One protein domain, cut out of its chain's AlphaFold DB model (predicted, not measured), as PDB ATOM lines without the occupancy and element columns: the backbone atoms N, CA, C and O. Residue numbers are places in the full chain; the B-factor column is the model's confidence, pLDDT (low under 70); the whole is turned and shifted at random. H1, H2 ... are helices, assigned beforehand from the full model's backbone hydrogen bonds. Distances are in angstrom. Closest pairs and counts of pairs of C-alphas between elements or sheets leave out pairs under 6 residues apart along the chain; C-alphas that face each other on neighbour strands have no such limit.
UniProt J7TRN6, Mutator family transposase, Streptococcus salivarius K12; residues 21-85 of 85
ATOM      1  N   TRP A  21     -10.241 -43.278 -15.091       92.38
ATOM      2  CA  TRP A  21      -9.994 -44.236 -13.999       92.38
ATOM      3  C   TRP A  21      -8.691 -45.005 -14.176       92.38
ATOM      4  O   TRP A  21      -7.965 -45.232 -13.215       92.38
ATOM      5  N   HIS A  22      -8.361 -45.390 -15.411       88.94
ATOM      6  CA  HIS A  22      -7.131 -46.133 -15.673       88.94
ATOM      7  C   HIS A  22      -5.873 -45.298 -15.404       88.94
ATOM      8  O   HIS A  22      -4.849 -45.844 -15.002       88.94
ATOM      9  N   SER A  23      -5.949 -43.981 -15.598       90.44
ATOM     10  CA  SER A  23      -4.863 -43.065 -15.258       90.44
ATOM     11  C   SER A  23      -4.767 -42.811 -13.756       90.44
ATOM     12  O   SER A  23      -3.652 -42.716 -13.258       90.44
ATOM     13  N   ILE A  24      -5.896 -42.764 -13.040       90.19
ATOM     14  CA  ILE A  24      -5.919 -42.604 -11.577       90.19
ATOM     15  C   ILE A  24      -5.400 -43.867 -10.874       90.19
ATOM     16  O   ILE A  24      -4.563 -43.783  -9.982       90.19
ATOM     17  N   ASN A  25      -5.846 -45.046 -11.312       88.31
ATOM     18  CA  ASN A  25      -5.474 -46.326 -10.699       88.31
ATOM     19  C   ASN A  25      -4.067 -46.804 -11.084       88.31
ATOM     20  O   ASN A  25      -3.580 -47.796 -10.544       88.31
ATOM     21  N   SER A  26      -3.408 -46.144 -12.039       89.81
ATOM     22  CA  SER A  26      -2.056 -46.509 -12.443       89.81
ATOM     23  C   SER A  26      -1.015 -45.851 -11.545       89.81
ATOM     24  O   SER A  26      -0.942 -44.631 -11.431       89.81
ATOM     25  N   THR A  27      -0.103 -46.656 -11.004       94.00
ATOM     26  CA  THR A  27       1.073 -46.169 -10.267       94.00
ATOM     27  C   THR A  27       2.210 -45.718 -11.186       94.00
ATOM     28  O   THR A  27       3.203 -45.171 -10.713       94.00
ATOM     29  N   ASN A  28       2.084 -45.883 -12.508       91.06
ATOM     30  CA  ASN A  28       3.170 -45.620 -13.454       91.06
ATOM     31  C   ASN A  28       3.707 -44.183 -13.372       91.06
ATOM     32  O   ASN A  28       4.908 -43.974 -13.547       91.06
ATOM     33  N   LEU A  29       2.845 -43.198 -13.094       89.12
ATOM     34  CA  LEU A  29       3.247 -41.790 -12.994       89.12
ATOM     35  C   LEU A  29       4.187 -41.563 -11.810       89.12
ATOM     36  O   LEU A  29       5.312 -41.092 -11.989       89.12
ATOM     37  N   ILE A  30       3.751 -41.979 -10.620       92.75
ATOM     38  CA  ILE A  30       4.539 -41.852  -9.392       92.75
ATOM     39  C   ILE A  30       5.779 -42.749  -9.431       92.75
ATOM     40  O   ILE A  30       6.850 -42.347  -8.984       92.75
ATOM     41  N   GLU A  31       5.690 -43.939 -10.026       95.69
ATOM     42  CA  GLU A  31       6.832 -44.838 -10.183       95.69
ATOM     43  C   GLU A  31       7.881 -44.274 -11.134       95.69
ATOM     44  O   GLU A  31       9.074 -44.351 -10.841       95.69
ATOM     45  N   SER A  32       7.459 -43.708 -12.267       93.44
ATOM     46  CA  SER A  32       8.367 -43.079 -13.225       93.44
ATOM     47  C   SER A  32       9.071 -41.876 -12.603       93.44
ATOM     48  O   SER A  32      10.283 -41.739 -12.769       93.44
ATOM     49  N   LEU A  33       8.344 -41.035 -11.861       94.19
ATOM     50  CA  LEU A  33       8.926 -39.909 -11.128       94.19
ATOM     51  C   LEU A  33       9.934 -40.396 -10.076       94.19
ATOM     52  O   LEU A  33      11.080 -39.955 -10.062       94.19
ATOM     53  N   ASN A  34       9.553 -41.377  -9.253       95.62
ATOM     54  CA  ASN A  34      10.432 -41.952  -8.233       95.62
ATOM     55  C   ASN A  34      11.693 -42.591  -8.832       95.62
ATOM     56  O   ASN A  34      12.777 -42.487  -8.254       95.62
ATOM     57  N   LYS A  35      11.576 -43.256  -9.988       95.50
ATOM     58  CA  LYS A  35      12.726 -43.795 -10.729       95.50
ATOM     59  C   LYS A  35      13.657 -42.675 -11.186       95.50
ATOM     60  O   LYS A  35      14.871 -42.829 -11.059       95.50
ATOM     61  N   GLU A  36      13.110 -41.562 -11.668       93.62
ATOM     62  CA  GLU A  36      13.905 -40.421 -12.115       93.62
ATOM     63  C   GLU A  36      14.642 -39.740 -10.961       93.62
ATOM     64  O   GLU A  36      15.857 -39.562 -11.051       93.62
ATOM     65  N   ILE A  37      13.953 -39.466  -9.848       93.94
ATOM     66  CA  ILE A  37      14.568 -38.914  -8.631       93.94
ATOM     67  C   ILE A  37      15.717 -39.813  -8.175       93.94
ATOM     68  O   ILE A  37      16.847 -39.353  -8.036       93.94
ATOM     69  N   LYS A  38      15.476 -41.125  -8.039       93.25
ATOM     70  CA  LYS A  38      16.524 -42.082  -7.649       93.25
ATOM     71  C   LYS A  38      17.701 -42.079  -8.623       93.25
ATOM     72  O   LYS A  38      18.850 -42.117  -8.186       93.25
ATOM     73  N   ARG A  39      17.441 -42.038  -9.933       93.12
ATOM     74  CA  ARG A  39      18.480 -42.031 -10.974       93.12
ATOM     75  C   ARG A  39      19.345 -40.774 -10.907       93.12
ATOM     76  O   ARG A  39      20.559 -40.880 -11.057       93.12
ATOM     77  N   GLN A  40      18.727 -39.614 -10.726       91.62
ATOM     78  CA  GLN A  40      19.405 -38.320 -10.740       91.62
ATOM     79  C   GLN A  40      20.164 -38.086  -9.436       91.62
ATOM     80  O   GLN A  40      21.367 -37.827  -9.470       91.62
ATOM     81  N   THR A  41      19.525 -38.357  -8.299       90.25
ATOM     82  CA  THR A  41      20.171 -38.315  -6.988       90.25
ATOM     83  C   THR A  41      21.345 -39.288  -6.894       90.25
ATOM     84  O   THR A  41      22.377 -38.925  -6.356       90.25
ATOM     85  N   LYS A  42      21.283 -40.481  -7.505       90.00
ATOM     86  CA  LYS A  42      22.424 -41.420  -7.513       90.00
ATOM     87  C   LYS A  42      23.681 -40.868  -8.209       90.00
ATOM     88  O   LYS A  42      24.778 -41.339  -7.921       90.00
ATOM     89  N   LYS A  43      23.546 -39.901  -9.126       89.38
ATOM     90  CA  LYS A  43      24.704 -39.232  -9.752       89.38
ATOM     91  C   LYS A  43      25.393 -38.267  -8.787       89.38
ATOM     92  O   LYS A  43      26.594 -38.049  -8.914       89.38
ATOM     93  N   GLN A  44      24.640 -37.701  -7.848       82.56
ATOM     94  CA  GLN A  44      25.143 -36.820  -6.801       82.56
ATOM     95  C   GLN A  44      25.439 -37.660  -5.556       82.56
ATOM     96  O   GLN A  44      24.550 -37.988  -4.780       82.56
ATOM     97  N   VAL A  45      26.701 -38.061  -5.383       72.69
ATOM     98  CA  VAL A  45      27.094 -38.999  -4.313       72.69
ATOM     99  C   VAL A  45      26.823 -38.427  -2.915       72.69
ATOM    100  O   VAL A  45      26.454 -39.184  -2.021       72.69
ATOM    101  N   LEU A  46      26.968 -37.110  -2.729       88.12
ATOM    102  CA  LEU A  46      26.773 -36.401  -1.461       88.12
ATOM    103  C   LEU A  46      26.215 -34.995  -1.719       88.12
ATOM    104  O   LEU A  46      26.686 -34.300  -2.619       88.12
ATOM    105  N   PHE A  47      25.271 -34.559  -0.883       92.50
ATOM    106  CA  PHE A  47      24.847 -33.160  -0.802       92.50
ATOM    107  C   PHE A  47      25.500 -32.493   0.415       92.50
ATOM    108  O   PHE A  47      25.614 -33.134   1.461       92.50
ATOM    109  N   PRO A  48      25.935 -31.225   0.308       92.25
ATOM    110  CA  PRO A  48      26.631 -30.537   1.395       92.25
ATOM    111  C   PRO A  48      25.719 -30.177   2.580       92.25
ATOM    112  O   PRO A  48      26.198 -30.094   3.707       92.25
ATOM    113  N   ASN A  49      24.424 -29.952   2.342       94.38
ATOM    114  CA  ASN A  49      23.397 -29.709   3.356       94.38
ATOM    115  C   ASN A  49      21.995 -29.985   2.771       94.38
ATOM    116  O   ASN A  49      21.862 -30.287   1.582       94.38
ATOM    117  N   GLU A  50      20.963 -29.887   3.608       93.88
ATOM    118  CA  GLU A  50      19.561 -30.089   3.215       93.88
ATOM    119  C   GLU A  50      19.090 -29.060   2.176       93.88
ATOM    120  O   GLU A  50      18.492 -29.431   1.171       93.88
ATOM    121  N   GLU A  51      19.465 -27.789   2.330       95.94
ATOM    122  CA  GLU A  51      19.082 -26.724   1.393       95.94
ATOM    123  C   GLU A  51      19.627 -26.973  -0.031       95.94
ATOM    124  O   GLU A  51      18.977 -26.675  -1.032       95.94
ATOM    125  N   ALA A  52      20.823 -27.555  -0.156       93.31
ATOM    126  CA  ALA A  52      21.394 -27.938  -1.443       93.31
ATOM    127  C   ALA A  52      20.619 -29.094  -2.096       93.31
ATOM    128  O   ALA A  52      20.474 -29.111  -3.321       93.31
ATOM    129  N   LEU A  53      20.105 -30.035  -1.297       92.81
ATOM    130  CA  LEU A  53      19.212 -31.089  -1.779       92.81
ATOM    131  C   LEU A  53      17.873 -30.499  -2.242       92.81
ATOM    132  O   LEU A  53      17.407 -30.845  -3.325       92.81
ATOM    133  N   GLU A  54      17.281 -29.584  -1.474       94.56
ATOM    134  CA  GLU A  54      16.025 -28.921  -1.847       94.56
ATOM    135  C   GLU A  54      16.154 -28.169  -3.174       94.56
ATOM    136  O   GLU A  54      15.367 -28.404  -4.092       94.56
ATOM    137  N   ARG A  55      17.194 -27.336  -3.333       95.19
ATOM    138  CA  ARG A  55      17.458 -26.629  -4.601       95.19
ATOM    139  C   ARG A  55      17.618 -27.601  -5.771       95.19
ATOM    140  O   ARG A  55      17.126 -27.336  -6.865       95.19
ATOM    141  N   TYR A  56      18.288 -28.731  -5.548       94.12
ATOM    142  CA  TYR A  56      18.450 -29.762  -6.569       94.12
ATOM    143  C   TYR A  56      17.115 -30.404  -6.969       94.12
ATOM    144  O   TYR A  56      16.854 -30.590  -8.159       94.12
ATOM    145  N   LEU A  57      16.256 -30.710  -5.993       94.38
ATOM    146  CA  LEU A  57      14.923 -31.257  -6.244       94.38
ATOM    147  C   LEU A  57      14.032 -30.265  -6.996       94.38
ATOM    148  O   LEU A  57      13.337 -30.683  -7.917       94.38
ATOM    149  N   VAL A  58      14.091 -28.969  -6.672       96.25
ATOM    150  CA  VAL A  58      13.352 -27.925  -7.406       96.25
ATOM    151  C   VAL A  58      13.726 -27.938  -8.888       96.25
ATOM    152  O   VAL A  58      12.844 -28.058  -9.733       96.25
ATOM    153  N   ILE A  59      15.024 -27.921  -9.206       95.06
ATOM    154  CA  ILE A  59      15.507 -27.966 -10.596       95.06
ATOM    155  C   ILE A  59      15.038 -29.249 -11.299       95.06
ATOM    156  O   ILE A  59      14.604 -29.219 -12.453       95.06
ATOM    157  N   LEU A  60      15.107 -30.389 -10.607       94.75
ATOM    158  CA  LEU A  60      14.649 -31.667 -11.147       94.75
ATOM    159  C   LEU A  60      13.144 -31.650 -11.460       94.75
ATOM    160  O   LEU A  60      12.726 -32.161 -12.503       94.75
ATOM    161  N   PHE A  61      12.335 -31.077 -10.569       95.31
ATOM    162  CA  PHE A  61      10.893 -30.976 -10.755       95.31
ATOM    163  C   PHE A  61      10.512 -29.979 -11.843       95.31
ATOM    164  O   PHE A  61       9.581 -30.262 -12.588       95.31
ATOM    165  N   GLU A  62      11.229 -28.868 -12.000       95.25
ATOM    166  CA  GLU A  62      11.009 -27.937 -13.111       95.25
ATOM    167  C   GLU A  62      11.210 -28.620 -14.472       95.25
ATOM    168  O   GLU A  62      10.327 -28.548 -15.329       95.25
ATOM    169  N   ASP A  63      12.313 -29.355 -14.653       93.06
ATOM    170  CA  ASP A  63      12.578 -30.102 -15.892       93.06
ATOM    171  C   ASP A  63      11.541 -31.215 -16.125       93.06
ATOM    172  O   ASP A  63      11.047 -31.404 -17.243       93.06
ATOM    173  N   TYR A  64      11.159 -31.935 -15.066       93.00
ATOM    174  CA  TYR A  64      10.105 -32.945 -15.142       93.00
ATOM    175  C   TYR A  64       8.757 -32.333 -15.550       93.00
ATOM    176  O   TYR A  64       8.114 -32.821 -16.483       93.00
ATOM    177  N   ASN A  65       8.352 -31.245 -14.895       92.31
ATOM    178  CA  ASN A  65       7.093 -30.552 -15.153       92.31
ATOM    179  C   ASN A  65       7.056 -29.978 -16.568       92.31
ATOM    180  O   ASN A  65       6.045 -30.128 -17.248       92.31
ATOM    181  N   PHE A  66       8.158 -29.398 -17.049       92.62
ATOM    182  CA  PHE A  66       8.257 -28.902 -18.421       92.62
ATOM    183  C   PHE A  66       8.065 -30.020 -19.456       92.62
ATOM    184  O   PHE A  66       7.329 -29.859 -20.429       92.62
ATOM    185  N   LYS A  67       8.680 -31.190 -19.242       90.31
ATOM    186  CA  LYS A  67       8.498 -32.355 -20.129       90.31
ATOM    187  C   LYS A  67       7.077 -32.904 -20.084       90.31
ATOM    188  O   LYS A  67       6.587 -33.431 -21.084       90.31
ATOM    189  N   GLN A  68       6.443 -32.836 -18.918       88.75
ATOM    190  CA  GLN A  68       5.141 -33.437 -18.692       88.75
ATOM    191  C   GLN A  68       3.974 -32.510 -19.056       88.75
ATOM    192  O   GLN A  68       2.918 -33.017 -19.429       88.75
ATOM    193  N   SER A  69       4.166 -31.188 -19.039       87.69
ATOM    194  CA  SER A  69       3.142 -30.200 -19.413       87.69
ATOM    195  C   SER A  69       2.694 -30.322 -20.870       87.69
ATOM    196  O   SER A  69       1.573 -29.963 -21.212       87.69
ATOM    197  N   GLN A  70       3.544 -30.882 -21.731       85.81
ATOM    198  CA  GLN A  70       3.243 -31.098 -23.147       85.81
ATOM    199  C   GLN A  70       2.399 -32.356 -23.412       85.81
ATOM    200  O   GLN A  70       2.133 -32.688 -24.568       85.81
ATOM    201  N   ARG A  71       2.016 -33.107 -22.375       86.88
ATOM    202  CA  ARG A  71       1.363 -34.412 -22.518       86.88
ATOM    203  C   ARG A  71      -0.033 -34.393 -21.915       86.88
ATOM    204  O   ARG A  71      -0.217 -34.033 -20.759       86.88
ATOM    205  N   ILE A  72      -0.993 -34.913 -22.673       86.31
ATOM    206  CA  ILE A  72      -2.333 -35.220 -22.174       86.31
ATOM    207  C   ILE A  72      -2.366 -36.702 -21.805       86.31
ATOM    208  O   ILE A  72      -2.104 -37.573 -22.638       86.31
ATOM    209  N   TYR A  73      -2.669 -36.995 -20.544       86.00
ATOM    210  CA  TYR A  73      -2.785 -38.370 -20.078       86.00
ATOM    211  C   TYR A  73      -4.035 -39.056 -20.633       86.00
ATOM    212  O   TYR A  73      -5.018 -38.416 -21.014       86.00
ATOM    213  N   LYS A  74      -3.992 -40.389 -20.690       86.00
ATOM    214  CA  LYS A  74      -5.073 -41.207 -21.245       86.00
ATOM    215  C   LYS A  74      -6.411 -40.856 -20.581       86.00
ATOM    216  O   LYS A  74      -6.498 -40.736 -19.367       86.00
ATOM    217  N   GLY A  75      -7.444 -40.675 -21.398       87.06
ATOM    218  CA  GLY A  75      -8.788 -40.329 -20.934       87.06
ATOM    219  C   GLY A  75      -8.999 -38.852 -20.607       87.06
ATOM    220  O   GLY A  75     -10.088 -38.351 -20.856       87.06
ATOM    221  N   PHE A  76      -7.976 -38.121 -20.150       87.81
ATOM    222  CA  PHE A  76      -8.126 -36.706 -19.785       87.81
ATOM    223  C   PHE A  76      -8.513 -35.830 -20.980       87.81
ATOM    224  O   PHE A  76      -9.388 -34.984 -20.859       87.81
ATOM    225  N   GLY A  77      -7.952 -36.094 -22.165       87.81
ATOM    226  CA  GLY A  77      -8.341 -35.377 -23.385       87.81
ATOM    227  C   GLY A  77      -9.765 -35.676 -23.873       87.81
ATOM    228  O   GLY A  77     -10.289 -34.929 -24.684       87.81
ATOM    229  N   GLN A  78     -10.391 -36.762 -23.405       87.06
ATOM    230  CA  GLN A  78     -11.755 -37.152 -23.795       87.06
ATOM    231  C   GLN A  78     -12.823 -36.591 -22.854       87.06
ATOM    232  O   GLN A  78     -14.002 -36.614 -23.193       87.06
ATOM    233  N   CYS A  79     -12.422 -36.128 -21.670       86.62
ATOM    234  CA  CYS A  79     -13.324 -35.651 -20.626       86.62
ATOM    235  C   CYS A  79     -13.008 -34.218 -20.200       86.62
ATOM    236  O   CYS A  79     -13.403 -33.819 -19.110       86.62
ATOM    237  N   PHE A  80     -12.297 -33.461 -21.039       81.94
ATOM    238  CA  PHE A  80     -11.898 -32.088 -20.739       81.94
ATOM    239  C   PHE A  80     -13.115 -31.217 -20.387       81.94
ATOM    240  O   PHE A  80     -13.175 -30.669 -19.292       81.94
ATOM    241  N   ASP A  81     -14.147 -31.238 -21.236       80.75
ATOM    242  CA  ASP A  81     -15.382 -30.469 -21.034       80.75
ATOM    243  C   ASP A  81     -16.121 -30.843 -19.735       80.75
ATOM    244  O   ASP A  81     -16.717 -29.997 -19.078       80.75
ATOM    245  N   THR A  82     -16.079 -32.123 -19.344       82.44
ATOM    246  CA  THR A  82     -16.750 -32.632 -18.134       82.44
ATOM    247  C   THR A  82     -15.994 -32.290 -16.850       82.44
ATOM    248  O   THR A  82     -16.602 -32.256 -15.789       82.44
ATOM    249  N   LEU A  83     -14.677 -32.082 -16.928       79.62
ATOM    250  CA  LEU A  83     -13.832 -31.769 -15.773       79.62
ATOM    251  C   LEU A  83     -13.713 -30.259 -15.509       79.62
ATOM    252  O   LEU A  83     -13.408 -29.887 -14.381       79.62
ATOM    253  N   GLU A  84     -13.929 -29.411 -16.522       73.81
ATOM    254  CA  GLU A  84     -13.938 -27.942 -16.376       73.81
ATOM    255  C   GLU A  84     -15.328 -27.341 -16.076       73.81
ATOM    256  O   GLU A  84     -15.421 -26.139 -15.824       73.81
ATOM    257  N   SER A  85     -16.392 -28.156 -16.103       58.50
ATOM    258  CA  SER A  85     -17.767 -27.758 -15.739       58.50
ATOM    259  C   SER A  85     -17.994 -27.775 -14.229       58.50
ATOM    260  O   SER A  85     -18.684 -26.856 -13.733       58.50
TER     261      SER A  85
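This is residues 21 to 85 of the 85 residues of the protein "Mutator family transposase" of Streptococcus salivarius K12 (UniProt J7TRN6). Two long helices, H3 and H2, run opposite ways and cross as a loose X, with the loop of residues 42 to 49 at one end of a slender rod. The tiny helices H1 and H4 lie toward the other end, where residues 77 to 85, which hold H4, stick out. The printed part has 65 residues with four named helices, in the order H1, H2, H3, H4, and no named strand; the class is all helix. It is only just loose, close to extended, with a radius of gyration of the C-alphas of 15.7 A and spans of 48 by 20 by 17 A.

H3, residues 50 to 69, and H2, residues 28 to 41, are close but not clearly touching: their closest C-alphas, those of Ile 37 and Leu 60, are 7.7 A apart. They run opposite ways at a steep tilt of 44 degrees. H1, residues 21 to 24, is apart from H2 and H3. H4, residues 80 to 83, is apart from H1, H2 and H3. In H2 and H3 every O i to N i+4 pair is within hydrogen-bond range; H1 and H4 are too short for such a pair.

H3 is 28.0 A long from first to last C-alpha, beginning at C-alpha 50 (19.561, -30.089, 3.215). H2 is 19.6 A long and begins at C-alpha 28 (3.170, -45.620, -13.454). H1 measures 5.0 A, and H4 measures 5.3 A, ending at C-alpha 83 (-13.832, -31.769, -15.773).

The two C-alphas farthest apart, those of Pro 48 and Ser 85, are 47.7 A apart. The printed part has no cut. The link from H1 to H2 is tight, and those from H2 to H3 and from H3 to H4 are short. The mean pLDDT of the printed part is 89.7, and residue 85 is under 70.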